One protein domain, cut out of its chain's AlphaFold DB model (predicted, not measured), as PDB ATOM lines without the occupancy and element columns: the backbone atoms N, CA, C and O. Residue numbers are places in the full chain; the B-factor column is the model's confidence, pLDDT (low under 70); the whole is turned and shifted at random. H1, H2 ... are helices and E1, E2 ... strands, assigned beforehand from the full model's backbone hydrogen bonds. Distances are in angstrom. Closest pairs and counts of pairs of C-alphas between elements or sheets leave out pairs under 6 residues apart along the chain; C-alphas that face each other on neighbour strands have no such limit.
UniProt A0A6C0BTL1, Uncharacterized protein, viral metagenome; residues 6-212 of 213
ATOM      1  N   ILE A   6      11.182  42.984  98.891       77.62
ATOM      2  CA  ILE A   6      10.005  42.289  99.405       77.62
ATOM      3  C   ILE A   6      10.003  40.869  98.851       77.62
ATOM      4  O   ILE A   6      10.082  40.649  97.639       77.62
ATOM      5  N   LYS A   7       9.900  39.898  99.760       75.25
ATOM      6  CA  LYS A   7       9.714  38.489  99.419       75.25
ATOM      7  C   LYS A   7       8.232  38.170  99.345       75.25
ATOM      8  O   LYS A   7       7.495  38.324 100.314       75.25
ATOM      9  N   TYR A   8       7.837  37.646  98.203       71.12
ATOM     10  CA  TYR A   8       6.504  37.168  97.921       71.12
ATOM     11  C   TYR A   8       6.540  35.635  97.839       71.12
ATOM     12  O   TYR A   8       7.079  35.067  96.887       71.12
ATOM     13  N   ASP A   9       5.989  34.965  98.859       63.25
ATOM     14  CA  ASP A   9       5.922  33.493  98.986       63.25
ATOM     15  C   ASP A   9       4.496  32.972  98.717       63.25
ATOM     16  O   ASP A   9       3.936  32.152  99.442       63.25
ATOM     17  N   PHE A  10       3.856  33.498  97.669       57.78
ATOM     18  CA  PHE A  10       2.464  33.163  97.334       57.78
ATOM     19  C   PHE A  10       2.275  31.727  96.835       57.78
ATOM     20  O   PHE A  10       1.148  31.252  96.694       57.78
ATOM     21  N   SER A  11       3.368  31.021  96.547       55.84
ATOM     22  CA  SER A  11       3.323  29.675  95.997       55.84
ATOM     23  C   SER A  11       4.560  28.893  96.412       55.84
ATOM     24  O   SER A  11       5.478  28.747  95.606       55.84
ATOM     25  N   LYS A  12       4.587  28.331  97.627       61.50
ATOM     26  CA  LYS A  12       5.585  27.302  97.964       61.50
ATOM     27  C   LYS A  12       5.633  26.277  96.814       61.50
ATOM     28  O   LYS A  12       4.573  25.771  96.431       61.50
ATOM     29  N   PRO A  13       6.808  26.000  96.220       76.88
ATOM     30  CA  PRO A  13       8.163  26.262  96.727       76.88
ATOM     31  C   PRO A  13       8.905  27.483  96.121       76.88
ATOM     32  O   PRO A  13      10.138  27.525  96.168       76.88
ATOM     33  N   TYR A  14       8.211  28.436  95.497       88.88
ATOM     34  CA  TYR A  14       8.816  29.532  94.738       88.88
ATOM     35  C   TYR A  14       8.742  30.882  95.459       88.88
ATOM     36  O   TYR A  14       7.658  31.372  95.766       88.88
ATOM     37  N   VAL A  15       9.906  31.501  95.651       89.88
ATOM     38  CA  VAL A  15      10.066  32.826  96.254       89.88
ATOM     39  C   VAL A  15      10.337  33.845  95.155       89.88
ATOM     40  O   VAL A  15      11.345  33.751  94.451       89.88
ATOM     41  N   LEU A  16       9.457  34.838  95.016       89.69
ATOM     42  CA  LEU A  16       9.664  35.991  94.138       89.69
ATOM     43  C   LEU A  16      10.150  37.172  94.988       89.69
ATOM     44  O   LEU A  16       9.503  37.538  95.962       89.69
ATOM     45  N   SER A  17      11.312  37.737  94.671       89.50
ATOM     46  CA  SER A  17      11.900  38.883  95.383       89.50
ATOM     47  C   SER A  17      11.834  40.117  94.492       89.50
ATOM     48  O   SER A  17      12.450  40.120  93.429       89.50
ATOM     49  N   LEU A  18      11.125  41.163  94.911       89.06
ATOM     50  CA  LEU A  18      10.924  42.384  94.122       89.06
ATOM     51  C   LEU A  18      11.338  43.628  94.915       89.06
ATOM     52  O   LEU A  18      11.296  43.622  96.144       89.06
ATOM     53  N   LYS A  19      11.727  44.699  94.220       88.00
ATOM     54  CA  LYS A  19      12.029  45.999  94.824       88.00
ATOM     55  C   LYS A  19      10.726  46.697  95.215       88.00
ATOM     56  O   LYS A  19       9.806  46.767  94.409       88.00
ATOM     57  N   LYS A  20      10.661  47.197  96.448       80.50
ATOM     58  CA  LYS A  20       9.455  47.810  97.032       80.50
ATOM     59  C   LYS A  20       9.034  49.114  96.348       80.50
ATOM     60  O   LYS A  20       7.865  49.291  96.013       80.50
ATOM     61  N   ASP A  21      10.001  49.987  96.104       84.38
ATOM     62  CA  ASP A  21       9.763  51.361  95.647       84.38
ATOM     63  C   ASP A  21       9.950  51.514  94.128       84.38
ATOM     64  O   ASP A  21      10.367  52.561  93.643       84.38
ATOM     65  N   GLU A  22       9.693  50.449  93.366       87.81
ATOM     66  CA  GLU A  22       9.899  50.418  91.919       87.81
ATOM     67  C   GLU A  22       8.575  50.054  91.220       87.81
ATOM     68  O   GLU A  22       7.972  49.013  91.496       87.81
ATOM     69  N   TYR A  23       8.087  50.951  90.355       90.88
ATOM     70  CA  TYR A  23       6.748  50.853  89.761       90.88
ATOM     71  C   TYR A  23       6.566  49.610  88.875       90.88
ATOM     72  O   TYR A  23       5.529  48.947  88.924       90.88
ATOM     73  N   TYR A  24       7.584  49.236  88.102       92.25
ATOM     74  CA  TYR A  24       7.565  48.045  87.255       92.25
ATOM     75  C   TYR A  24       7.450  46.754  88.091       92.25
ATOM     76  O   TYR A  24       6.668  45.858  87.772       92.25
ATOM     77  N   HIS A  25       8.160  46.674  89.215       91.88
ATOM     78  CA  HIS A  25       8.078  45.588  90.186       91.88
ATOM     79  C   HIS A  25       6.723  45.557  90.908       91.88
ATOM     80  O   HIS A  25       6.207  44.470  91.177       91.88
ATOM     81  N   GLN A  26       6.114  46.712  91.186       92.38
ATOM     82  CA  GLN A  26       4.752  46.777  91.731       92.38
ATOM     83  C   GLN A  26       3.730  46.189  90.749       92.38
ATOM     84  O   GLN A  26       2.896  45.380  91.158       92.38
ATOM     85  N   LEU A  27       3.844  46.505  89.453       94.69
ATOM     86  CA  LEU A  27       3.010  45.893  88.412       94.69
ATOM     87  C   LEU A  27       3.213  44.373  88.349       94.69
ATOM     88  O   LEU A  27       2.241  43.623  88.299       94.69
ATOM     89  N   ILE A  28       4.455  43.885  88.427       94.50
ATOM     90  CA  ILE A  28       4.723  42.437  88.487       94.50
ATOM     91  C   ILE A  28       4.023  41.794  89.680       94.50
ATOM     92  O   ILE A  28       3.384  40.754  89.518       94.50
ATOM     93  N   ALA A  29       4.129  42.392  90.869       93.12
ATOM     94  CA  ALA A  29       3.474  41.876  92.065       93.12
ATOM     95  C   ALA A  29       1.951  41.813  91.877       93.12
ATOM     96  O   ALA A  29       1.352  40.766  92.122       93.12
ATOM     97  N   GLU A  30       1.339  42.892  91.379       94.50
ATOM     98  CA  GLU A  30      -0.098  42.976  91.109       94.50
ATOM     99  C   GLU A  30      -0.561  41.857  90.168       94.50
ATOM    100  O   GLU A  30      -1.412  41.041  90.539       94.50
ATOM    101  N   TYR A  31       0.030  41.770  88.974       96.06
ATOM    102  CA  TYR A  31      -0.383  40.793  87.969       96.06
ATOM    103  C   TYR A  31      -0.067  39.354  88.390       96.06
ATOM    104  O   TYR A  31      -0.882  38.462  88.143       96.06
ATOM    105  N   TYR A  32       1.060  39.107  89.065       94.12
ATOM    106  CA  TYR A  32       1.401  37.779  89.578       94.12
ATOM    107  C   TYR A  32       0.399  37.311  90.640       94.12
ATOM    108  O   TYR A  32      -0.154  36.211  90.532       94.12
ATOM    109  N   CYS A  33       0.096  38.156  91.632       91.81
ATOM    110  CA  CYS A  33      -0.902  37.865  92.662       91.81
ATOM    111  C   CYS A  33      -2.287  37.633  92.054       91.81
ATOM    112  O   CYS A  33      -2.972  36.665  92.402       91.81
ATOM    113  N   LEU A  34      -2.689  38.503  91.126       94.44
ATOM    114  CA  LEU A  34      -3.963  38.400  90.432       94.44
ATOM    115  C   LEU A  34      -4.059  37.087  89.649       94.44
ATOM    116  O   LEU A  34      -5.080  36.402  89.717       94.44
ATOM    117  N   PHE A  35      -2.993  36.701  88.943       95.12
ATOM    118  CA  PHE A  35      -2.953  35.479  88.144       95.12
ATOM    119  C   PHE A  35      -3.102  34.233  89.017       95.12
ATOM    120  O   PHE A  35      -3.935  33.368  88.737       95.12
ATOM    121  N   LEU A  36      -2.345  34.165  90.118       92.12
ATOM    122  CA  LEU A  36      -2.429  33.062  91.074       92.12
ATOM    123  C   LEU A  36      -3.824  32.948  91.701       92.12
ATOM    124  O   LEU A  36      -4.331  31.835  91.858       92.12
ATOM    125  N   LYS A  37      -4.456  34.082  92.024       91.81
ATOM    126  CA  LYS A  37      -5.800  34.129  92.615       91.81
ATOM    127  C   LYS A  37      -6.883  33.673  91.635       91.81
ATOM    128  O   LYS A  37      -7.742  32.878  92.019       91.81
ATOM    129  N   ILE A  38      -6.849  34.174  90.399       94.38
ATOM    130  CA  ILE A  38      -7.901  33.953  89.397       94.38
ATOM    131  C   ILE A  38      -7.746  32.595  88.712       94.38
ATOM    132  O   ILE A  38      -8.683  31.799  88.717       94.38
ATOM    133  N   TYR A  39      -6.579  32.310  88.128       93.31
ATOM    134  CA  TYR A  39      -6.410  31.136  87.266       93.31
ATOM    135  C   TYR A  39      -5.998  29.876  88.012       93.31
ATOM    136  O   TYR A  39      -6.248  28.780  87.506       93.31
ATOM    137  N   LYS A  40      -5.378  30.018  89.195       91.75
ATOM    138  CA  LYS A  40      -4.855  28.899  90.000       91.75
ATOM    139  C   LYS A  40      -4.090  27.902  89.108       91.75
ATOM    140  O   LYS A  40      -4.517  26.752  88.977       91.75
ATOM    141  N   PRO A  41      -3.009  28.350  88.443       91.75
ATOM    142  CA  PRO A  41      -2.361  27.582  87.385       91.75
ATOM    143  C   PRO A  41      -1.898  26.215  87.884       91.75
ATOM    144  O   PRO A  41      -1.423  26.090  89.020       91.75
ATOM    145  N   ILE A  42      -2.008  25.208  87.015       90.94
ATOM    146  CA  ILE A  42      -1.411  23.894  87.279       90.94
ATOM    147  C   ILE A  42       0.099  24.009  87.089       90.94
ATOM    148  O   ILE A  42       0.865  23.569  87.949       90.94
ATOM    149  N   ASN A  43       0.539  24.695  86.027       88.88
ATOM    150  CA  ASN A  43       1.956  24.940  85.787       88.88
ATOM    151  C   ASN A  43       2.446  26.188  86.539       88.88
ATOM    152  O   ASN A  43       2.752  27.244  85.971       88.88
ATOM    153  N   ARG A  44       2.517  26.067  87.871       92.38
ATOM    154  CA  ARG A  44       3.041  27.134  88.741       92.38
ATOM    155  C   ARG A  44       4.511  27.446  88.459       92.38
ATOM    156  O   ARG A  44       4.920  28.583  88.660       92.38
ATOM    157  N   SER A  45       5.286  26.464  87.991       93.94
ATOM    158  CA  SER A  45       6.686  26.644  87.581       93.94
ATOM    159  C   SER A  45       6.818  27.643  86.442       93.94
ATOM    160  O   SER A  45       7.551  28.610  86.599       93.94
ATOM    161  N   VAL A  46       6.080  27.468  85.340       94.31
ATOM    162  CA  VAL A  46       6.138  28.400  84.199       94.31
ATOM    163  C   VAL A  46       5.628  29.778  84.596       94.31
ATOM    164  O   VAL A  46       6.261  30.780  84.278       94.31
ATOM    165  N   THR A  47       4.541  29.830  85.373       94.94
ATOM    166  CA  THR A  47       4.035  31.096  85.926       94.94
ATOM    167  C   THR A  47       5.150  31.826  86.676       94.94
ATOM    168  O   THR A  47       5.439  32.984  86.388       94.94
ATOM    169  N   TYR A  48       5.827  31.140  87.597       95.00
ATOM    170  CA  TYR A  48       6.943  31.722  88.326       95.00
ATOM    171  C   TYR A  48       8.101  32.129  87.405       95.00
ATOM    172  O   TYR A  48       8.580  33.251  87.538       95.00
ATOM    173  N   LEU A  49       8.541  31.271  86.476       94.00
ATOM    174  CA  LEU A  49       9.658  31.546  85.558       94.00
ATOM    175  C   LEU A  49       9.429  32.812  84.730       94.00
ATOM    176  O   LEU A  49      10.349  33.611  84.587       94.00
ATOM    177  N   VAL A  50       8.203  33.019  84.246       94.56
ATOM    178  CA  VAL A  50       7.813  34.199  83.466       94.56
ATOM    179  C   VAL A  50       7.916  35.465  84.309       94.56
ATOM    180  O   VAL A  50       8.658  36.379  83.956       94.56
ATOM    181  N   TRP A  51       7.229  35.511  85.455       94.06
ATOM    182  CA  TRP A  51       7.194  36.718  86.292       94.06
ATOM    183  C   TRP A  51       8.540  37.025  86.948       94.06
ATOM    184  O   TRP A  51       8.948  38.182  87.005       94.06
ATOM    185  N   SER A  52       9.263  36.003  87.407       91.00
ATOM    186  CA  SER A  52      10.621  36.187  87.926       91.00
ATOM    187  C   SER A  52      11.608  36.538  86.814       91.00
ATOM    188  O   SER A  52      12.507  37.345  87.042       91.00
ATOM    189  N   GLY A  53      11.421  36.020  85.599       89.31
ATOM    190  CA  GLY A  53      12.337  36.287  84.503       89.31
ATOM    191  C   GLY A  53      12.257  37.712  83.958       89.31
ATOM    192  O   GLY A  53      13.276  38.333  83.676       89.31
ATOM    193  N   ILE A  54      11.057  38.288  83.919       90.94
ATOM    194  CA  ILE A  54      10.883  39.689  83.517       90.94
ATOM    195  C   ILE A  54      11.141  40.682  84.651       90.94
ATOM    196  O   ILE A  54      11.079  41.878  84.390       90.94
ATOM    197  N   SER A  55      11.379  40.221  85.889       89.06
ATOM    198  CA  SER A  55      11.448  41.093  87.074       89.06
ATOM    199  C   SER A  55      12.732  41.882  87.227       89.06
ATOM    200  O   SER A  55      12.698  42.955  87.810       89.06
ATOM    201  N   TYR A  56      13.843  41.400  86.682       83.06
ATOM    202  CA  TYR A  56      15.097  42.148  86.656       83.06
ATOM    203  C   TYR A  56      15.545  42.298  85.200       83.06
ATOM    204  O   TYR A  56      16.498  41.634  84.787       83.06
ATOM    205  N   PRO A  57      14.847  43.133  84.399       67.06
ATOM    206  CA  PRO A  57      15.226  43.369  83.014       67.06
ATOM    207  C   PRO A  57      16.665  43.909  82.994       67.06
ATOM    208  O   PRO A  57      16.993  44.883  83.672       67.06
ATOM    209  N   ALA A  58      17.548  43.206  82.288       60.12
ATOM    210  CA  ALA A  58      18.990  43.132  82.543       60.12
ATOM    211  C   ALA A  58      19.843  44.395  82.243       60.12
ATOM    212  O   ALA A  58      20.886  44.272  81.605       60.12
ATOM    213  N   PHE A  59      19.474  45.595  82.709       54.72
ATOM    214  CA  PHE A  59      20.297  46.806  82.502       54.72
ATOM    215  C   PHE A  59      21.066  47.295  83.728       54.72
ATOM    216  O   PHE A  59      22.176  47.789  83.569       54.72
ATOM    217  N   ASN A  60      20.516  47.148  84.940       51.50
ATOM    218  CA  ASN A  60      21.113  47.751  86.146       51.50
ATOM    219  C   ASN A  60      21.659  46.721  87.144       51.50
ATOM    220  O   ASN A  60      22.539  47.022  87.944       51.50
ATOM    221  N   THR A  61      21.153  45.490  87.090       62.72
ATOM    222  CA  THR A  61      21.662  44.341  87.841       62.72
ATOM    223  C   THR A  61      21.855  43.220  86.848       62.72
ATOM    224  O   THR A  61      20.892  42.586  86.423       62.72
ATOM    225  N   TYR A  62      23.105  43.008  86.451       73.06
ATOM    226  CA  TYR A  62      23.437  41.968  85.489       73.06
ATOM    227  C   TYR A  62      23.135  40.576  86.023       73.06
ATOM    228  O   TYR A  62      22.951  39.687  85.217       73.06
ATOM    229  N   TYR A  63      23.049  40.372  87.337       82.44
ATOM    230  CA  TYR A  63      22.895  39.051  87.939       82.44
ATOM    231  C   TYR A  63      21.507  38.836  88.531       82.44
ATOM    232  O   TYR A  63      20.874  39.757  89.052       82.44
ATOM    233  N   PHE A  64      21.063  37.584  88.474       81.44
ATOM    234  CA  PHE A  64      19.840  37.144  89.124       81.44
ATOM    235  C   PHE A  64      19.995  37.224  90.656       81.44
ATOM    236  O   PHE A  64      21.043  36.831  91.175       81.44
ATOM    237  N   PRO A  65      18.989  37.707  91.408       85.81
ATOM    238  CA  PRO A  65      19.070  37.745  92.864       85.81
ATOM    239  C   PRO A  65      19.302  36.358  93.479       85.81
ATOM    240  O   PRO A  65      18.494  35.444  93.291       85.81
ATOM    241  N   THR A  66      20.338  36.234  94.313       88.00
ATOM    242  CA  THR A  66      20.689  35.005  95.058       88.00
ATOM    243  C   THR A  66      19.503  34.430  95.838       88.00
ATOM    244  O   THR A  66      19.335  33.216  95.958       88.00
ATOM    245  N   THR A  67      18.615  35.293  96.347       88.75
ATOM    246  CA  THR A  67      17.414  34.878  97.087       88.75
ATOM    247  C   THR A  67      16.414  34.087  96.242       88.75
ATOM    248  O   THR A  67      15.607  33.351  96.808       88.75
ATOM    249  N   MET A  68      16.460  34.211  94.913       90.19
ATOM    250  CA  MET A  68      15.559  33.534  93.979       90.19
ATOM    251  C   MET A  68      16.215  32.332  93.283       90.19
ATOM    252  O   MET A  68      15.500  31.497  92.731       90.19
ATOM    253  N   THR A  69      17.546  32.192  93.336       91.50
ATOM    254  CA  THR A  69      18.328  31.150  92.639       91.50
ATOM    255  C   THR A  69      17.741  29.746  92.782       91.50
ATOM    256  O   THR A  69      17.516  29.044  91.789       91.50
ATOM    257  N   LYS A  70      17.449  29.323  94.019       93.12
ATOM    258  CA  LYS A  70      16.896  27.986  94.293       93.12
ATOM    259  C   LYS A  70      15.493  27.818  93.716       93.12
ATOM    260  O   LYS A  70      15.189  26.769  93.152       93.12
ATOM    261  N   SER A  71      14.643  28.834  93.848       93.88
ATOM    262  CA  SER A  71      13.275  28.804  93.326       93.88
ATOM    263  C   SER A  71      13.255  28.766  91.800       93.88
ATOM    264  O   SER A  71      12.521  27.955  91.245       93.88
ATOM    265  N   TYR A  72      14.112  29.538  91.130       92.94
ATOM    266  CA  TYR A  72      14.245  29.538  89.668       92.94
ATOM    267  C   TYR A  72      14.775  28.212  89.134       92.94
ATOM    268  O   TYR A  72      14.156  27.603  88.265       92.94
ATOM    269  N   SER A  73      15.842  27.688  89.742       94.69
ATOM    270  CA  SER A  73      16.399  26.380  89.372       94.69
ATOM    271  C   SER A  73      15.381  25.252  89.569       94.69
ATOM    272  O   SER A  73      15.283  24.336  88.753       94.69
ATOM    273  N   ARG A  74      14.577  25.321  90.639       95.25
ATOM    274  CA  ARG A  74      13.499  24.360  90.895       95.25
ATOM    275  C   ARG A  74      12.358  24.493  89.895       95.25
ATOM    276  O   ARG A  74      11.808  23.474  89.490       95.25
ATOM    277  N   ALA A  75      12.000  25.716  89.521       95.19
ATOM    278  CA  ALA A  75      10.932  25.960  88.567       95.19
ATOM    279  C   ALA A  75      11.290  25.409  87.180       95.19
ATOM    280  O   ALA A  75      10.472  24.690  86.616       95.19
ATOM    281  N   PHE A  76      12.521  25.624  86.698       95.06
ATOM    282  CA  PHE A  76      13.004  24.976  85.472       95.06
ATOM    283  C   PHE A  76      12.963  23.456  85.568       95.06
ATOM    284  O   PHE A  76      12.383  22.809  84.709       95.06
ATOM    285  N   ASN A  77      13.472  22.881  86.657       95.00
ATOM    286  CA  ASN A  77      13.461  21.432  86.836       95.00
ATOM    287  C   ASN A  77      12.052  20.819  86.803       95.00
ATOM    288  O   ASN A  77      11.863  19.706  86.327       95.00
ATOM    289  N   VAL A  78      11.055  21.512  87.359       93.50
ATOM    290  CA  VAL A  78       9.662  21.047  87.301       93.50
ATOM    291  C   VAL A  78       9.085  21.219  85.901       93.50
ATOM    292  O   VAL A  78       8.372  20.337  85.439       93.50
ATOM    293  N   HIS A  79       9.396  22.333  85.245       93.38
ATOM    294  CA  HIS A  79       8.934  22.650  83.901       93.38
ATOM    295  C   HIS A  79       9.503  21.709  82.830       93.38
ATOM    296  O   HIS A  79       8.801  21.355  81.891       93.38
ATOM    297  N   GLN A  80      10.750  21.274  83.000       93.44
ATOM    298  CA  GLN A  80      11.530  20.518  82.019       93.44
ATOM    299  C   GLN A  80      11.500  19.004  82.263       93.44
ATOM    300  O   GLN A  80      12.348  18.265  81.756       93.44
ATOM    301  N   LYS A  81      10.520  18.530  83.043       90.31
ATOM    302  CA  LYS A  81      10.281  17.103  83.266       90.31
ATOM    303  C   LYS A  81      10.103  16.347  81.941       90.31
ATOM    304  O   LYS A  81       9.556  16.914  81.002       90.31
ATOM    305  N   PRO A  82      10.519  15.075  81.866       88.19
ATOM    306  CA  PRO A  82      11.038  14.250  82.964       88.19
ATOM    307  C   PRO A  82      12.518  14.505  83.303       88.19
ATOM    308  O   PRO A  82      13.066  13.858  84.195       88.19
ATOM    309  N   HIS A  83      13.184  15.440  82.623       89.62
ATOM    310  CA  HIS A  83      14.608  15.687  82.813       89.62
ATOM    311  C   HIS A  83      14.902  16.398  84.136       89.62
ATOM    312  O   HIS A  83      14.231  17.352  84.525       89.62
ATOM    313  N   ASN A  84      15.953  15.943  84.819       92.31
ATOM    314  CA  ASN A  84      16.466  16.604  86.011       92.31
ATOM    315  C   ASN A  84      17.498  17.663  85.605       92.31
ATOM    316  O   ASN A  84      18.669  17.351  85.387       92.31
ATOM    317  N   THR A  85      17.052  18.910  85.487       95.44
ATOM    318  CA  THR A  85      17.881  20.044  85.046       95.44
ATOM    319  C   THR A  85      18.328  20.938  86.203       95.44
ATOM    320  O   THR A  85      19.143  21.844  86.012       95.44
ATOM    321  N   TYR A  86      17.863  20.671  87.432       95.69
ATOM    322  CA  TYR A  86      18.123  21.513  88.606       95.69
ATOM    323  C   TYR A  86      19.612  21.821  88.810       95.69
ATOM    324  O   TYR A  86      19.980  22.973  89.044       95.69
ATOM    325  N   SER A  87      20.466  20.797  88.709       96.19
ATOM    326  CA  SER A  87      21.913  20.905  88.934       96.19
ATOM    327  C   SER A  87      22.605  21.817  87.916       96.19
ATOM    328  O   SER A  87      23.549  22.524  88.269       96.19
ATOM    329  N   ILE A  88      22.116  21.847  86.674       95.62
ATOM    330  CA  ILE A  88      22.625  22.724  85.617       95.62
ATOM    331  C   ILE A  88      22.259  24.169  85.951       95.62
ATOM    332  O   ILE A  88      23.136  25.033  86.012       95.62
ATOM    333  N   HIS A  89      20.980  24.427  86.235       95.69
ATOM    334  CA  HIS A  89      20.505  25.780  86.510       95.69
ATOM    335  C   HIS A  89      21.158  26.372  87.760       95.69
ATOM    336  O   HIS A  89      21.676  27.487  87.689       95.69
ATOM    337  N   ILE A  90      21.225  25.617  88.861       95.06
ATOM    338  CA  ILE A  90      21.808  26.117  90.112       95.06
ATOM    339  C   ILE A  90      23.309  26.393  89.989       95.06
ATOM    340  O   ILE A  90      23.815  27.321  90.610       95.06
ATOM    341  N   LYS A  91      24.027  25.622  89.162       94.88
ATOM    342  CA  LYS A  91      25.466  25.799  88.947       94.88
ATOM    343  C   LYS A  91      25.791  27.097  88.208       94.88
ATOM    344  O   LYS A  91      26.866  27.646  88.441       94.88
ATOM    345  N   TYR A  92      24.928  27.541  87.292       94.06
ATOM    346  CA  TYR A  92      25.265  28.598  86.331       94.06
ATOM    347  C   TYR A  92      24.505  29.915  86.513       94.06
ATOM    348  O   TYR A  92      25.013  30.941  86.066       94.06
ATOM    349  N   ILE A  93      23.348  29.925  87.180       90.69
ATOM    350  CA  ILE A  93      22.496  31.124  87.297       90.69
ATOM    351  C   ILE A  93      23.161  32.299  88.022       90.69
ATOM    352  O   ILE A  93      22.910  33.448  87.681       90.69
ATOM    353  N   GLU A  94      24.051  32.022  88.976       89.56
ATOM    354  CA  GLU A  94      24.817  33.056  89.689       89.56
ATOM    355  C   GLU A  94      26.170  33.352  89.031       89.56
ATOM    356  O   GLU A  94      26.804  34.358  89.337       89.56
ATOM    357  N   LYS A  95      26.631  32.482  88.122       89.94
ATOM    358  CA  LYS A  95      27.941  32.623  87.468       89.94
ATOM    359  C   LYS A  95      27.908  33.576  86.287       89.94
ATOM    360  O   LYS A  95      28.909  34.227  86.003       89.94
ATOM    361  N   TYR A  96      26.778  33.638  85.594       88.31
ATOM    362  CA  TYR A  96      26.626  34.453  84.401       88.31
ATOM    363  C   TYR A  96      25.638  35.587  84.638       88.31
ATOM    364  O   TYR A  96      24.665  35.413  85.375       88.31
ATOM    365  N   PRO A  97      25.833  36.728  83.959       86.19
ATOM    366  CA  PRO A  97      24.773  37.701  83.824       86.19
ATOM    367  C   PRO A  97      23.493  37.060  83.284       86.19
ATOM    368  O   PRO A  97      23.547  36.150  82.458       86.19
ATOM    369  N   TYR A  98      22.345  37.576  83.706       82.06
ATOM    370  CA  TYR A  98      21.012  37.065  83.449       82.06
ATOM    371  C   TYR A  98      20.774  36.773  81.968       82.06
ATOM    372  O   TYR A  98      20.365  35.669  81.624       82.06
ATOM    373  N   PHE A  99      21.121  37.714  81.085       80.06
ATOM    374  CA  PHE A  99      20.992  37.515  79.643       80.06
ATOM    375  C   PHE A  99      21.852  36.347  79.134       80.06
ATOM    376  O   PHE A  99      21.340  35.463  78.456       80.06
ATOM    377  N   TYR A 100      23.132  36.281  79.515       84.44
ATOM    378  CA  TYR A 100      24.013  35.179  79.111       84.44
ATOM    379  C   TYR A 100      23.562  33.836  79.680       84.44
ATOM    380  O   TYR A 100      23.589  32.833  78.974       84.44
ATOM    381  N   TYR A 101      23.114  33.805  80.936       89.44
ATOM    382  CA  TYR A 101      22.531  32.608  81.527       89.44
ATOM    383  C   TYR A 101      21.302  32.141  80.739       89.44
ATOM    384  O   TYR A 101      21.215  30.961  80.395       89.44
ATOM    385  N   LEU A 102      20.378  33.051  80.417       86.62
ATOM    386  CA  LEU A 102      19.197  32.720  79.629       86.62
ATOM    387  C   LEU A 102      19.574  32.190  78.244       86.62
ATOM    388  O   LEU A 102      19.106  31.124  77.865       86.62
ATOM    389  N   SER A 103      20.433  32.893  77.506       83.75
ATOM    390  CA  SER A 103      20.749  32.549  76.117       83.75
ATOM    391  C   SER A 103      21.654  31.325  75.971       83.75
ATOM    392  O   SER A 103      21.451  30.534  75.056       83.75
ATOM    393  N   LEU A 104      22.657  31.158  76.840       89.44
ATOM    394  CA  LEU A 104      23.683  30.115  76.692       89.44
ATOM    395  C   LEU A 104      23.386  28.849  77.493       89.44
ATOM    396  O   LEU A 104      23.903  27.788  77.155       89.44
ATOM    397  N   ILE A 105      22.595  28.950  78.566       93.69
ATOM    398  CA  ILE A 105      22.321  27.822  79.464       93.69
ATOM    399  C   ILE A 105      20.838  27.476  79.456       93.69
ATOM    400  O   ILE A 105      20.488  26.349  79.120       93.69
ATOM    401  N   ALA A 106      19.963  28.415  79.821       92.12
ATOM    402  CA  ALA A 106      18.552  28.097  79.998       92.12
ATOM    403  C   ALA A 106      17.877  27.730  78.671       92.12
ATOM    404  O   ALA A 106      17.250  26.683  78.599       92.12
ATOM    405  N   PHE A 107      18.058  28.537  77.625       91.06
ATOM    406  CA  PHE A 107      17.413  28.345  76.329       91.06
ATOM    407  C   PHE A 107      17.806  27.027  75.638       91.06
ATOM    408  O   PHE A 107      16.897  26.300  75.246       91.06
ATOM    409  N   PRO A 108      19.093  26.629  75.537       93.94
ATOM    410  CA  PRO A 108      19.445  25.332  74.954       93.94
ATOM    411  C   PRO A 108      18.875  24.141  75.735       93.94
ATOM    412  O   PRO A 108      18.412  23.175  75.128       93.94
ATOM    413  N   VAL A 109      18.878  24.216  77.071       95.00
ATOM    414  CA  VAL A 109      18.256  23.189  77.923       95.00
ATOM    415  C   VAL A 109      16.748  23.141  77.678       95.00
ATOM    416  O   VAL A 109      16.192  22.055  77.547       95.00
ATOM    417  N   ASP A 110      16.102  24.301  77.550       92.94
ATOM    418  CA  ASP A 110      14.669  24.403  77.283       92.94
ATOM    419  C   ASP A 110      14.305  23.801  75.925       92.94
ATOM    420  O   ASP A 110      13.434  22.942  75.854       92.94
ATOM    421  N   VAL A 111      15.035  24.149  74.858       92.56
ATOM    422  CA  VAL A 111      14.849  23.573  73.514       92.56
ATOM    423  C   VAL A 111      14.974  22.051  73.549       92.56
ATOM    424  O   VAL A 111      14.132  21.353  72.981       92.56
ATOM    425  N   TYR A 112      15.994  21.524  74.229       93.94
ATOM    426  CA  TYR A 112      16.192  20.083  74.364       93.94
ATOM    427  C   TYR A 112      15.024  19.415  75.100       93.94
ATOM    428  O   TYR A 112      14.416  18.476  74.578       93.94
ATOM    429  N   SER A 113      14.666  19.923  76.281       93.12
ATOM    430  CA  SER A 113      13.584  19.370  77.096       93.12
ATOM    431  C   SER A 113      12.236  19.440  76.382       93.12
ATOM    432  O   SER A 113      11.504  18.454  76.365       93.12
ATOM    433  N   HIS A 114      11.925  20.557  75.726       91.81
ATOM    434  CA  HIS A 114      10.679  20.732  74.986       91.81
ATOM    435  C   HIS A 114      10.596  19.850  73.735       91.81
ATOM    436  O   HIS A 114       9.520  19.341  73.417       91.81
ATOM    437  N   SER A 115      11.723  19.599  73.063       90.56
ATOM    438  CA  SER A 115      11.783  18.657  71.937       90.56
ATOM    439  C   SER A 115      11.477  17.224  72.380       90.56
ATOM    440  O   SER A 115      10.792  16.487  71.674       90.56
ATOM    441  N   LEU A 116      11.934  16.827  73.569       90.06
ATOM    442  CA  LEU A 116      11.636  15.504  74.118       90.06
ATOM    443  C   LEU A 116      10.218  15.407  74.677       90.06
ATOM    444  O   LEU A 116       9.539  14.420  74.402       90.06
ATOM    445  N   GLN A 117       9.730  16.439  75.368       89.56
ATOM    446  CA  GLN A 117       8.334  16.518  75.812       89.56
ATOM    447  C   GLN A 117       7.352  16.449  74.643       89.56
ATOM    448  O   GLN A 117       6.278  15.871  74.765       89.56
ATOM    449  N   PHE A 118       7.717  17.006  73.490       87.56
ATOM    450  CA  PHE A 118       6.903  16.893  72.287       87.56
ATOM    451  C   PHE A 118       6.684  15.431  71.857       87.56
ATOM    452  O   PHE A 118       5.577  15.064  71.464       87.56
ATOM    453  N   LEU A 119       7.718  14.590  71.958       87.12
ATOM    454  CA  LEU A 119       7.667  13.191  71.525       87.12
ATOM    455  C   LEU A 119       7.147  12.244  72.613       87.12
ATOM    456  O   LEU A 119       6.365  11.339  72.319       87.12
ATOM    457  N   PHE A 120       7.581  12.444  73.857       89.38
ATOM    458  CA  PHE A 120       7.387  11.511  74.973       89.38
ATOM    459  C   PHE A 120       6.615  12.112  76.154       89.38
ATOM    460  O   PHE A 120       6.519  11.490  77.208       89.38
ATOM    461  N   GLY A 121       6.082  13.324  76.011       86.12
ATOM    462  CA  GLY A 121       5.369  13.993  77.091       86.12
ATOM    463  C   GLY A 121       6.221  14.252  78.335       86.12
ATOM    464  O   GLY A 121       7.452  14.254  78.299       86.12
ATOM    465  N   GLU A 122       5.552  14.479  79.462       87.69
ATOM    466  CA  GLU A 122       6.209  14.685  80.759       87.69
ATOM    467  C   GLU A 122       6.383  13.382  81.549       87.69
ATOM    468  O   GLU A 122       7.214  13.314  82.459       87.69
ATOM    469  N   THR A 123       5.606  12.350  81.215       86.38
ATOM    470  CA  THR A 123       5.617  11.033  81.868       86.38
ATOM    471  C   THR A 123       6.471  10.003  81.133       86.38
ATOM    472  O   THR A 123       6.660   8.898  81.640       86.38
ATOM    473  N   GLY A 124       7.031  10.361  79.973       83.50
ATOM    474  CA  GLY A 124       7.831   9.462  79.140       83.50
ATOM    475  C   GLY A 124       7.000   8.590  78.195       83.50
ATOM    476  O   GLY A 124       7.540   7.680  77.569       83.50
ATOM    477  N   GLU A 125       5.696   8.841  78.078       86.38
ATOM    478  CA  GLU A 125       4.825   8.107  77.172       86.38
ATOM    479  C   GLU A 125       4.756   8.748  75.776       86.38
ATOM    480  O   GLU A 125       4.557   9.951  75.616       86.38
ATOM    481  N   PHE A 126       4.843   7.920  74.733       88.62
ATOM    482  CA  PHE A 126       4.789   8.393  73.350       88.62
ATOM    483  C   PHE A 126       3.497   9.179  73.057       88.62
ATOM    484  O   PHE A 126       2.389   8.709  73.349       88.62
ATOM    485  N   LEU A 127       3.658  10.374  72.478       85.88
ATOM    486  CA  LEU A 127       2.592  11.321  72.138       85.88
ATOM    487  C   LEU A 127       1.608  11.588  73.292       85.88
ATOM    488  O   LEU A 127       0.407  11.692  73.049       85.88
ATOM    489  N   GLU A 128       2.081  11.677  74.542       86.00
ATOM    490  CA  GLU A 128       1.241  11.782  75.752       86.00
ATOM    491  C   GLU A 128       0.065  12.769  75.616       86.00
ATOM    492  O   GLU A 128      -1.079  12.421  75.907       86.00
ATOM    493  N   GLY A 129       0.327  13.968  75.097       81.88
ATOM    494  CA  GLY A 129      -0.673  15.029  74.936       81.88
ATOM    495  C   GLY A 129      -1.334  15.083  73.566       81.88
ATOM    496  O   GLY A 129      -2.012  16.066  73.252       81.88
ATOM    497  N   GLY A 130      -1.116  14.059  72.736       85.62
ATOM    498  CA  GLY A 130      -1.612  13.980  71.369       85.62
ATOM    499  C   GLY A 130      -1.250  15.224  70.561       85.62
ATOM    500  O   GLY A 130      -0.136  15.743  70.625       85.62
ATOM    501  N   ALA A 131      -2.232  15.749  69.835       88.12
ATOM    502  CA  ALA A 131      -2.086  16.963  69.039       88.12
ATOM    503  C   ALA A 131      -1.823  18.232  69.872       88.12
ATOM    504  O   ALA A 131      -1.286  19.200  69.343       88.12
ATOM    505  N   PHE A 132      -2.186  18.254  71.161       88.81
ATOM    506  CA  PHE A 132      -2.160  19.471  71.983       88.81
ATOM    507  C   PHE A 132      -0.762  19.880  72.452       88.81
ATOM    508  O   PHE A 132      -0.584  21.027  72.864       88.81
ATOM    509  N   PHE A 133       0.243  19.011  72.313       88.81
ATOM    510  CA  PHE A 133       1.633  19.428  72.487       88.81
ATOM    511  C   PHE A 133       2.070  20.442  71.420       88.81
ATOM    512  O   PHE A 133       2.854  21.324  71.737       88.81
ATOM    513  N   ILE A 134       1.524  20.413  70.199       89.00
ATOM    514  CA  ILE A 134       1.858  21.398  69.151       89.00
ATOM    515  C   ILE A 134       1.468  22.829  69.568       89.00
ATOM    516  O   ILE A 134       2.357  23.675  69.678       89.00
ATOM    517  N   PRO A 135       0.185  23.140  69.849       91.44
ATOM    518  CA  PRO A 135      -0.196  24.478  70.280       91.44
ATOM    519  C   PRO A 135       0.428  24.856  71.629       91.44
ATOM    520  O   PRO A 135       0.679  26.038  71.840       91.44
ATOM    521  N   TYR A 136       0.721  23.889  72.511       92.94
ATOM    522  CA  TYR A 136       1.465  24.134  73.753       92.94
ATOM    523  C   TYR A 136       2.883  24.651  73.471       92.94
ATOM    524  O   TYR A 136       3.285  25.673  74.019       92.94
ATOM    525  N   GLN A 137       3.619  23.996  72.570       91.75
ATOM    526  CA  GLN A 137       4.960  24.431  72.187       91.75
ATOM    527  C   GLN A 137       4.923  25.809  71.518       91.75
ATOM    528  O   GLN A 137       5.707  26.687  71.864       91.75
ATOM    529  N   ILE A 138       3.969  26.045  70.611       92.88
ATOM    530  CA  ILE A 138       3.824  27.347  69.941       92.88
ATOM    531  C   ILE A 138       3.590  28.465  70.963       92.88
ATOM    532  O   ILE A 138       4.297  29.474  70.938       92.88
ATOM    533  N   ILE A 139       2.627  28.300  71.878       95.56
ATOM    534  CA  ILE A 139       2.319  29.348  72.858       95.56
ATOM    535  C   ILE A 139       3.456  29.541  73.869       95.56
ATOM    536  O   ILE A 139       3.682  30.669  74.305       95.56
ATOM    537  N   HIS A 140       4.206  28.483  74.197       94.81
ATOM    538  CA  HIS A 140       5.420  28.565  75.017       94.81
ATOM    539  C   HIS A 140       6.476  29.464  74.366       94.81
ATOM    540  O   HIS A 140       6.949  30.412  74.993       94.81
ATOM    541  N   TRP A 141       6.777  29.251  73.082       93.25
ATOM    542  CA  TRP A 141       7.748  30.079  72.360       93.25
ATOM    543  C   TRP A 141       7.279  31.524  72.179       93.25
ATOM    544  O   TRP A 141       8.078  32.447  72.323       93.25
ATOM    545  N   VAL A 142       5.984  31.746  71.933       95.31
ATOM    546  CA  VAL A 142       5.403  33.101  71.905       95.31
ATOM    547  C   VAL A 142       5.597  33.799  73.252       95.31
ATOM    548  O   VAL A 142       6.040  34.946  73.296       95.31
ATOM    549  N   LEU A 143       5.319  33.105  74.357       95.38
ATOM    550  CA  LEU A 143       5.505  33.640  75.703       95.38
ATOM    551  C   LEU A 143       6.983  33.944  75.994       95.38
ATOM    552  O   LEU A 143       7.289  35.004  76.543       95.38
ATOM    553  N   LEU A 144       7.908  33.079  75.564       91.62
ATOM    554  CA  LEU A 144       9.345  33.343  75.658       91.62
ATOM    555  C   LEU A 144       9.728  34.621  74.901       91.62
ATOM    556  O   LEU A 144      10.365  35.499  75.476       91.62
ATOM    557  N   VAL A 145       9.310  34.766  73.641       91.31
ATOM    558  CA  VAL A 145       9.614  35.959  72.834       91.31
ATOM    559  C   VAL A 145       9.097  37.226  73.514       91.31
ATOM    560  O   VAL A 145       9.849  38.191  73.649       91.31
ATOM    561  N   ILE A 146       7.854  37.215  74.009       93.31
ATOM    562  CA  ILE A 146       7.272  38.360  74.723       93.31
ATOM    563  C   ILE A 146       8.102  38.691  75.971       93.31
ATOM    564  O   ILE A 146       8.437  39.851  76.192       93.31
ATOM    565  N   THR A 147       8.487  37.692  76.772       91.00
ATOM    566  CA  THR A 147       9.252  37.924  78.012       91.00
ATOM    567  C   THR A 147      10.680  38.413  77.764       91.00
ATOM    568  O   THR A 147      11.168  39.275  78.503       91.00
ATOM    569  N   LEU A 148      11.337  37.953  76.693       87.75
ATOM    570  CA  LEU A 148      12.657  38.436  76.273       87.75
ATOM    571  C   LEU A 148      12.640  39.904  75.819       87.75
ATOM    572  O   LEU A 148      13.689  40.550  75.816       87.75
ATOM    573  N   MET A 149      11.471  40.460  75.484       89.50
ATOM    574  CA  MET A 149      11.319  41.890  75.188       89.50
ATOM    575  C   MET A 149      11.250  42.769  76.443       89.50
ATOM    576  O   MET A 149      11.368  43.988  76.310       89.50
ATOM    577  N   SER A 150      11.139  42.192  77.651       91.19
ATOM    578  CA  SER A 150      11.092  42.952  78.914       91.19
ATOM    579  C   SER A 150      12.162  44.039  79.044       91.19
ATOM    580  O   SER A 150      11.808  45.135  79.484       91.19
ATOM    581  N   PRO A 151      13.429  43.842  78.620       88.00
ATOM    582  CA  PRO A 151      14.409  44.909  78.694       88.00
ATOM    583  C   PRO A 151      14.025  46.087  77.777       88.00
ATOM    584  O   PRO A 151      14.012  47.245  78.191       88.00
ATOM    585  N   HIS A 152      13.628  45.820  76.538       89.25
ATOM    586  CA  HIS A 152      13.255  46.881  75.604       89.25
ATOM    587  C   HIS A 152      12.046  47.681  76.099       89.25
ATOM    588  O   HIS A 152      12.065  48.909  76.036       89.25
ATOM    589  N   VAL A 153      11.044  46.998  76.662       91.75
ATOM    590  CA  VAL A 153       9.874  47.647  77.269       91.75
ATOM    591  C   VAL A 153      10.292  48.525  78.445       91.75
ATOM    592  O   VAL A 153       9.932  49.697  78.491       91.75
ATOM    593  N   TYR A 154      11.107  47.997  79.359       89.62
ATOM    594  CA  TYR A 154      11.562  48.754  80.523       89.62
ATOM    595  C   TYR A 154      12.344  50.018  80.142       89.62
ATOM    596  O   TYR A 154      12.169  51.068  80.750       89.62
ATOM    597  N   LYS A 155      13.220  49.925  79.135       89.31
ATOM    598  CA  LYS A 155      14.153  51.005  78.791       89.31
ATOM    599  C   LYS A 155      13.562  52.058  77.855       89.31
ATOM    600  O   LYS A 155      13.917  53.228  77.973       89.31
ATOM    601  N   TYR A 156      12.750  51.646  76.887       91.88
ATOM    602  CA  TYR A 156      12.358  52.519  75.777       91.88
ATOM    603  C   TYR A 156      10.882  52.898  75.791       91.88
ATOM    604  O   TYR A 156      10.504  53.856  75.117       91.88
ATOM    605  N   PHE A 157      10.035  52.158  76.508       92.75
ATOM    606  CA  PHE A 157       8.599  52.398  76.473       92.75
ATOM    607  C   PHE A 157       8.192  53.250  77.682       92.75
ATOM    608  O   PHE A 157       8.660  52.984  78.790       92.75
ATOM    609  N   PRO A 158       7.305  54.247  77.509       93.88
ATOM    610  CA  PRO A 158       6.805  55.048  78.622       93.88
ATOM    611  C   PRO A 158       6.096  54.198  79.681       93.88
ATOM    612  O   PRO A 158       5.354  53.276  79.331       93.88
ATOM    613  N   GLU A 159       6.225  54.559  80.959       93.19
ATOM    614  CA  GLU A 159       5.694  53.773  82.087       93.19
ATOM    615  C   GLU A 159       4.194  53.464  81.977       93.19
ATOM    616  O   GLU A 159       3.751  52.356  82.285       93.19
ATOM    617  N   PHE A 160       3.395  54.407  81.460       92.38
ATOM    618  CA  PHE A 160       1.951  54.212  81.283       92.38
ATOM    619  C   PHE A 160       1.612  53.057  80.324       92.38
ATOM    620  O   PHE A 160       0.515  52.501  80.390       92.38
ATOM    621  N   THR A 161       2.544  52.670  79.446       94.56
ATOM    622  CA  THR A 161       2.350  51.569  78.495       94.56
ATOM    623  C   THR A 161       2.688  50.197  79.077       94.56
ATOM    624  O   THR A 161       2.233  49.179  78.549       94.56
ATOM    625  N   TRP A 162       3.427  50.137  80.190       94.94
ATOM    626  CA  TRP A 162       3.880  48.875  80.781       94.94
ATOM    627  C   TRP A 162       2.714  47.974  81.194       94.94
ATOM    628  O   TRP A 162       2.787  46.759  81.026       94.94
ATOM    629  N   LYS A 163       1.590  48.550  81.641       95.25
ATOM    630  CA  LYS A 163       0.365  47.791  81.948       95.25
ATOM    631  C   LYS A 163      -0.151  46.979  80.760       95.25
ATOM    632  O   LYS A 163      -0.598  45.850  80.944       95.25
ATOM    633  N   TYR A 164      -0.074  47.503  79.536       96.00
ATOM    634  CA  TYR A 164      -0.496  46.749  78.351       96.00
ATOM    635  C   TYR A 164       0.441  45.572  78.073       96.00
ATOM    636  O   TYR A 164      -0.029  44.477  77.769       96.00
ATOM    637  N   TYR A 165       1.750  45.769  78.251       96.50
ATOM    638  CA  TYR A 165       2.742  44.699  78.147       96.50
ATOM    639  C   TYR A 165       2.511  43.588  79.185       96.50
ATOM    640  O   TYR A 165       2.449  42.409  78.832       96.50
ATOM    641  N   PHE A 166       2.295  43.946  80.453       96.75
ATOM    642  CA  PHE A 166       1.995  42.964  81.497       96.75
ATOM    643  C   PHE A 166       0.652  42.259  81.280       96.75
ATOM    644  O   PHE A 166       0.567  41.051  81.494       96.75
ATOM    645  N   SER A 167      -0.371  42.963  80.783       97.25
ATOM    646  CA  SER A 167      -1.636  42.346  80.360       97.25
ATOM    647  C   SER A 167      -1.431  41.331  79.236       97.25
ATOM    648  O   SER A 167      -1.986  40.235  79.297       97.25
ATOM    649  N   LEU A 168      -0.607  41.649  78.233       97.50
ATOM    650  CA  LEU A 168      -0.280  40.716  77.156       97.50
ATOM    651  C   LEU A 168       0.366  39.437  77.708       97.50
ATOM    652  O   LEU A 168      -0.083  38.339  77.374       97.50
ATOM    653  N   ILE A 169       1.358  39.561  78.597       97.31
ATOM    654  CA  ILE A 169       1.972  38.409  79.280       97.31
ATOM    655  C   ILE A 169       0.922  37.624  80.065       97.31
ATOM    656  O   ILE A 169       0.843  36.406  79.938       97.31
ATOM    657  N   TYR A 170       0.100  38.314  80.851       97.75
ATOM    658  CA  TYR A 170      -0.925  37.719  81.702       97.75
ATOM    659  C   TYR A 170      -1.917  36.863  80.905       97.75
ATOM    660  O   TYR A 170      -2.149  35.703  81.250       97.75
ATOM    661  N   TYR A 171      -2.468  37.393  79.810       97.75
ATOM    662  CA  TYR A 171      -3.418  36.653  78.977       97.75
ATOM    663  C   TYR A 171      -2.748  35.540  78.165       97.75
ATOM    664  O   TYR A 171      -3.326  34.461  78.021       97.75
ATOM    665  N   THR A 172      -1.515  35.753  77.697       97.88
ATOM    666  CA  THR A 172      -0.733  34.715  77.004       97.88
ATOM    667  C   THR A 172      -0.432  33.551  77.945       97.88
ATOM    668  O   THR A 172      -0.644  32.393  77.591       97.88
ATOM    669  N   LEU A 173      -0.030  33.840  79.185       97.06
ATOM    670  CA  LEU A 173       0.213  32.840  80.221       97.06
ATOM    671  C   LEU A 173      -1.076  32.098  80.618       97.06
ATOM    672  O   LEU A 173      -1.046  30.890  80.858       97.06
ATOM    673  N   ALA A 174      -2.224  32.783  80.641       97.12
ATOM    674  CA  ALA A 174      -3.522  32.149  80.882       97.12
ATOM    675  C   ALA A 174      -3.891  31.164  79.763       97.12
ATOM    676  O   ALA A 174      -4.383  30.066  80.035       97.12
ATOM    677  N   LEU A 175      -3.650  31.545  78.505       96.94
ATOM    678  CA  LEU A 175      -3.841  30.666  77.355       96.94
ATOM    679  C   LEU A 175      -2.876  29.476  77.403       96.94
ATOM    680  O   LEU A 175      -3.305  28.337  77.218       96.94
ATOM    681  N   HIS A 176      -1.610  29.726  77.735       96.75
ATOM    682  CA  HIS A 176      -0.597  28.695  77.925       96.75
ATOM    683  C   HIS A 176      -1.030  27.656  78.973       96.75
ATOM    684  O   HIS A 176      -1.044  26.466  78.671       96.75
ATOM    685  N   ASP A 177      -1.458  28.066  80.175       95.50
ATOM    686  CA  ASP A 177      -1.921  27.128  81.219       95.50
ATOM    687  C   ASP A 177      -3.180  26.346  80.797       95.50
ATOM    688  O   ASP A 177      -3.312  25.160  81.111       95.50
ATOM    689  N   LYS A 178      -4.096  26.967  80.039       95.00
ATOM    690  CA  LYS A 178      -5.267  26.270  79.477       95.00
ATOM    691  C   LYS A 178      -4.873  25.184  78.478       95.00
ATOM    692  O   LYS A 178      -5.412  24.083  78.553       95.00
ATOM    693  N   ILE A 179      -3.955  25.474  77.558       94.19
ATOM    694  CA  ILE A 179      -3.482  24.488  76.578       94.19
ATOM    695  C   ILE A 179      -2.670  23.400  77.285       94.19
ATOM    696  O   ILE A 179      -2.859  22.220  77.005       94.19
ATOM    697  N   TYR A 180      -1.853  23.772  78.272       93.62
ATOM    698  CA  TYR A 180      -1.094  22.825  79.078       93.62
ATOM    699  C   TYR A 180      -1.988  21.806  79.806       93.62
ATOM    700  O   TYR A 180      -1.729  20.608  79.780       93.62
ATOM    701  N   LYS A 181      -3.110  22.247  80.390       92.88
ATOM    702  CA  LYS A 181      -4.126  21.348  80.978       92.88
ATOM    703  C   LYS A 181      -4.639  20.303  79.990       92.88
ATOM    704  O   LYS A 181      -4.957  19.184  80.387       92.88
ATOM    705  N   LEU A 182      -4.738  20.671  78.714       91.50
ATOM    706  CA  LEU A 182      -5.123  19.747  77.659       91.50
ATOM    707  C   LEU A 182      -3.959  18.811  77.314       91.50
ATOM    708  O   LEU A 182      -4.209  17.623  77.140       91.50
ATOM    709  N   SER A 183      -2.712  19.281  77.256       89.00
ATOM    710  CA  SER A 183      -1.565  18.435  76.894       89.00
ATOM    711  C   SER A 183      -1.210  17.373  77.943       89.00
ATOM    712  O   SER A 183      -0.695  16.331  77.571       89.00
ATOM    713  N   ILE A 184      -1.519  17.580  79.226       89.06
ATOM    714  CA  ILE A 184      -1.221  16.598  80.296       89.06
ATOM    715  C   ILE A 184      -2.394  15.662  80.636       89.06
ATOM    716  O   ILE A 184      -2.383  14.962  81.653       89.06
ATOM    717  N   ARG A 185      -3.472  15.684  79.845       89.12
ATOM    718  CA  ARG A 185      -4.648  14.850  80.118       89.12
ATOM    719  C   ARG A 185      -4.350  13.387  79.793       89.12
ATOM    720  O   ARG A 185      -3.720  13.072  78.790       89.12
ATOM    721  N   ARG A 186      -4.886  12.468  80.598       87.50
ATOM    722  CA  ARG A 186      -4.723  11.029  80.348       87.50
ATOM    723  C   ARG A 186      -5.495  10.613  79.097       87.50
ATOM    724  O   ARG A 186      -6.726  10.614  79.087       87.50
ATOM    725  N   LEU A 187      -4.766  10.226  78.057       87.81
ATOM    726  CA  LEU A 187      -5.308   9.686  76.811       87.81
ATOM    727  C   LEU A 187      -4.870   8.236  76.621       87.81
ATOM    728  O   LEU A 187      -3.777   7.863  77.028       87.81
ATOM    729  N   THR A 188      -5.685   7.422  75.957       91.00
ATOM    730  CA  THR A 188      -5.236   6.109  75.470       91.00
ATOM    731  C   THR A 188      -4.351   6.282  74.235       91.00
ATOM    732  O   THR A 188      -4.498   7.266  73.509       91.00
ATOM    733  N   MET A 189      -3.479   5.310  73.946       89.19
ATOM    734  CA  MET A 189      -2.601   5.343  72.765       89.19
ATOM    735  C   MET A 189      -3.373   5.600  71.457       89.19
ATOM    736  O   MET A 189      -3.004   6.470  70.674       89.19
ATOM    737  N   TYR A 190      -4.510   4.919  71.259       92.44
ATOM    738  CA  TYR A 190      -5.369   5.125  70.087       92.44
ATOM    739  C   TYR A 190      -5.890   6.567  69.970       92.44
ATOM    740  O   TYR A 190      -5.916   7.120  68.870       92.44
ATOM    741  N   ARG A 191      -6.281   7.200  71.088       91.62
ATOM    742  CA  ARG A 191      -6.745   8.596  71.083       91.62
ATOM    743  C   ARG A 191      -5.611   9.559  70.741       91.62
ATOM    744  O   ARG A 191      -5.833  10.466  69.951       91.62
ATOM    745  N   ARG A 192      -4.404   9.332  71.270       91.25
ATOM    746  CA  ARG A 192      -3.214  10.153  70.969       91.25
ATOM    747  C   ARG A 192      -2.896  10.147  69.478       91.25
ATOM    748  O   ARG A 192      -2.774  11.210  68.876       91.25
ATOM    749  N   ILE A 193      -2.831   8.951  68.890       91.00
ATOM    750  CA  ILE A 193      -2.580   8.767  67.456       91.00
ATOM    751  C   ILE A 193      -3.705   9.408  66.635       91.00
ATOM    752  O   ILE A 193      -3.424  10.178  65.722       91.00
ATOM    753  N   SER A 194      -4.967   9.143  66.983       92.56
ATOM    754  CA  SER A 194      -6.125   9.704  66.273       92.56
ATOM    755  C   SER A 194      -6.124  11.234  66.272       92.56
ATOM    756  O   SER A 194      -6.322  11.845  65.226       92.56
ATOM    757  N   GLU A 195      -5.866  11.869  67.420       92.31
ATOM    758  CA  GLU A 195      -5.775  13.330  67.517       92.31
ATOM    759  C   GLU A 195      -4.627  13.887  66.672       92.31
ATOM    760  O   GLU A 195      -4.805  14.880  65.968       92.31
ATOM    761  N   PHE A 196      -3.461  13.238  66.709       90.12
ATOM    762  CA  PHE A 196      -2.293  13.661  65.943       90.12
ATOM    763  C   PHE A 196      -2.518  13.551  64.426       90.12
ATOM    764  O   PHE A 196      -2.211  14.485  63.680       90.12
ATOM    765  N   ILE A 197      -3.108  12.442  63.966       91.38
ATOM    766  CA  ILE A 197      -3.477  12.242  62.557       91.38
ATOM    767  C   ILE A 197      -4.519  13.274  62.129       91.38
ATOM    768  O   ILE A 197      -4.359  13.890  61.078       91.38
ATOM    769  N   LEU A 198      -5.554  13.508  62.944       91.69
ATOM    770  CA  LEU A 198      -6.593  14.491  62.638       91.69
ATOM    771  C   LEU A 198      -6.001  15.896  62.491       91.69
ATOM    772  O   LEU A 198      -6.322  16.592  61.531       91.69
ATOM    773  N   LEU A 199      -5.110  16.305  63.397       89.50
ATOM    774  CA  LEU A 199      -4.435  17.598  63.295       89.50
ATOM    775  C   LEU A 199      -3.568  17.684  62.033       89.50
ATOM    776  O   LEU A 199      -3.622  18.690  61.326       89.50
ATOM    777  N   SER A 200      -2.807  16.633  61.725       89.06
ATOM    778  CA  SER A 200      -1.964  16.576  60.525       89.06
ATOM    779  C   SER A 200      -2.803  16.688  59.249       89.06
ATOM    780  O   SER A 200      -2.489  17.484  58.366       89.06
ATOM    781  N   PHE A 201      -3.921  15.959  59.185       91.38
ATOM    782  CA  PHE A 201      -4.868  16.014  58.076       91.38
ATOM    783  C   PHE A 201      -5.506  17.401  57.933       91.38
ATOM    784  O   PHE A 201      -5.508  17.964  56.842       91.38
ATOM    785  N   MET A 202      -5.997  17.990  59.026       89.38
ATOM    786  CA  MET A 202      -6.583  19.335  59.000       89.38
ATOM    787  C   MET A 202      -5.565  20.387  58.555       89.38
ATOM    788  O   MET A 202      -5.890  21.240  57.732       89.38
ATOM    789  N   THR A 203      -4.325  20.297  59.042       87.75
ATOM    790  CA  THR A 203      -3.230  21.196  58.645       87.75
ATOM    791  C   THR A 203      -2.927  21.057  57.156       87.75
ATOM    792  O   THR A 203      -2.845  22.062  56.454       87.75
ATOM    793  N   TYR A 204      -2.841  19.823  56.649       90.38
ATOM    794  CA  TYR A 204      -2.662  19.546  55.225       90.38
ATOM    795  C   TYR A 204      -3.803  20.121  54.376       90.38
ATOM    796  O   TYR A 204      -3.549  20.778  53.368       90.38
ATOM    797  N   VAL A 205      -5.060  19.916  54.781       90.56
ATOM    798  CA  VAL A 205      -6.230  20.439  54.058       90.56
ATOM    799  C   VAL A 205      -6.220  21.966  54.031       90.56
ATOM    800  O   VAL A 205      -6.476  22.544  52.979       90.56
ATOM    801  N   ILE A 206      -5.919  22.624  55.153       88.62
ATOM    802  CA  ILE A 206      -5.847  24.091  55.226       88.62
ATOM    803  C   ILE A 206      -4.725  24.612  54.324       88.62
ATOM    804  O   ILE A 206      -4.983  25.486  53.499       88.62
ATOM    805  N   ALA A 207      -3.521  24.042  54.422       88.19
ATOM    806  CA  ALA A 207      -2.375  24.458  53.616       88.19
ATOM    807  C   ALA A 207      -2.643  24.306  52.107       88.19
ATOM    808  O   ALA A 207      -2.359  25.214  51.333       88.19
ATOM    809  N   ASN A 208      -3.260  23.197  51.686       85.06
ATOM    810  CA  ASN A 208      -3.562  22.964  50.271       85.06
ATOM    811  C   ASN A 208      -4.782  23.742  49.765       85.06
ATOM    812  O   ASN A 208      -4.817  24.102  48.596       85.06
ATOM    813  N   LYS A 209      -5.769  24.055  50.614       76.12
ATOM    814  CA  LYS A 209      -6.855  24.975  50.233       76.12
ATOM    815  C   LYS A 209      -6.367  26.417  50.101       76.12
ATOM    816  O   LYS A 209      -6.898  27.144  49.273       76.12
ATOM    817  N   GLN A 210      -5.365  26.816  50.884       57.28
ATOM    818  CA  GLN A 210      -4.711  28.121  50.746       57.28
ATOM    819  C   GLN A 210      -3.803  28.209  49.511       57.28
ATOM    820  O   GLN A 210      -3.593  29.305  49.021       57.28
ATOM    821  N   LEU A 211      -3.317  27.080  48.979       51.56
ATOM    822  CA  LEU A 211      -2.570  27.011  47.711       51.56
ATOM    823  C   LEU A 211      -3.459  27.089  46.454       51.56
ATOM    824  O   LEU A 211      -2.933  27.169  45.347       51.56
ATOM    825  N   ILE A 212      -4.786  27.024  46.610       49.44
ATOM    826  CA  ILE A 212      -5.768  27.103  45.510       49.44
ATOM    827  C   ILE A 212      -6.376  28.521  45.390       49.44
ATOM    828  O   ILE A 212      -7.115  28.793  44.445       49.44
TER     829      ILE A 212
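This is residues 6 to 212 of the 213 residues of an uncharacterized protein of viral metagenome (UniProt A0A6C0BTL1). Helices running mostly lengthwise make this body: H1, H2, H6 and H8 form a bundle, helices side by side, and H3, H4 and H5 extend it beyond H2 and H6. The small strand hairpin E1 and E2 packs on H1, H2 and H3, while H9 makes a steep corner at the start of H6, and residues 201 to 212 stick out. The printed part has 207 residues, with two antiparallel strands and then nine named helices along the chain, mostly helix by class. It is compact, with a radius of gyration of the C-alphas of 18.2 A, and spans 54 by 40 by 32 A.

Find C-alpha 6 at (10.005, 42.289, 99.405), where E1, residues 6 to 11, begins; E2 is residues 14 to 19. Then come H1, residues 23 to 39, 23.8 A long, H2, 44 to 53, H3, 66 to 79, 20.4 A, and H4, 86 to 92. H5, 98 to 120, is 30.2 A long with a kink of 36 degrees near residue 107; H6, 130 to 148, is 28.7 A, and H7 is 150 to 156. H8, 159 to 183, runs 36.4 A from C-alpha 159 at (5.694, 53.773, 82.087), and H9, 189 to 210, runs 31.8 A to C-alpha 210 at (-4.711, 28.121, 50.746).

Look first at E1 and E2, antiparallel at 152 degrees: N 8 and O 16 are 2.8 A apart, within hydrogen-bond range. The closest C-alphas of E2 and H3 are those of Tyr 14 and Ser 71, 4.7 A apart. H2 and H3 form a helical hairpin and touch at Ser 45 and Ala 75, closest C-alphas 4.4 A. H3 touches H4 at Asn 77 and Tyr 86, 5.0 A, and H4 touches H5 at Tyr 92 and Tyr 101, 6.8 A. H8 touches H1 at Tyr 31 and Tyr 170, 7.0 A, a shallow tilt of 29 degrees, the same way. H8 touches H6 at Phe 132 and Ser 183, 5.1 A, opposite ways. H7 and H8 only just touch, with 3 pairs of C-alphas within 8 A, the closest Val 153 and Trp 162, 7.1 A. H9 touches H6 at Gly 130 and Arg 192, 4.2 A, a steep tilt of 66 degrees. Every O i to N i+4 pair is within hydrogen-bond range in H1, H2, H4, H7 and H9; the counts are 8 of 10 in H3, 16 of 19 in H5, 13 of 15 in H6 and 19 of 21 in H8.

The C-alphas of Ile 6 and Ile 212, the two farthest apart, are 58.2 A from each other. The printed part has no cut; the link from H2 to H3 is long, 12 residues. Look for pLDDT under 70 at residues 9 to 12, 57 to 61 and 210 to 212.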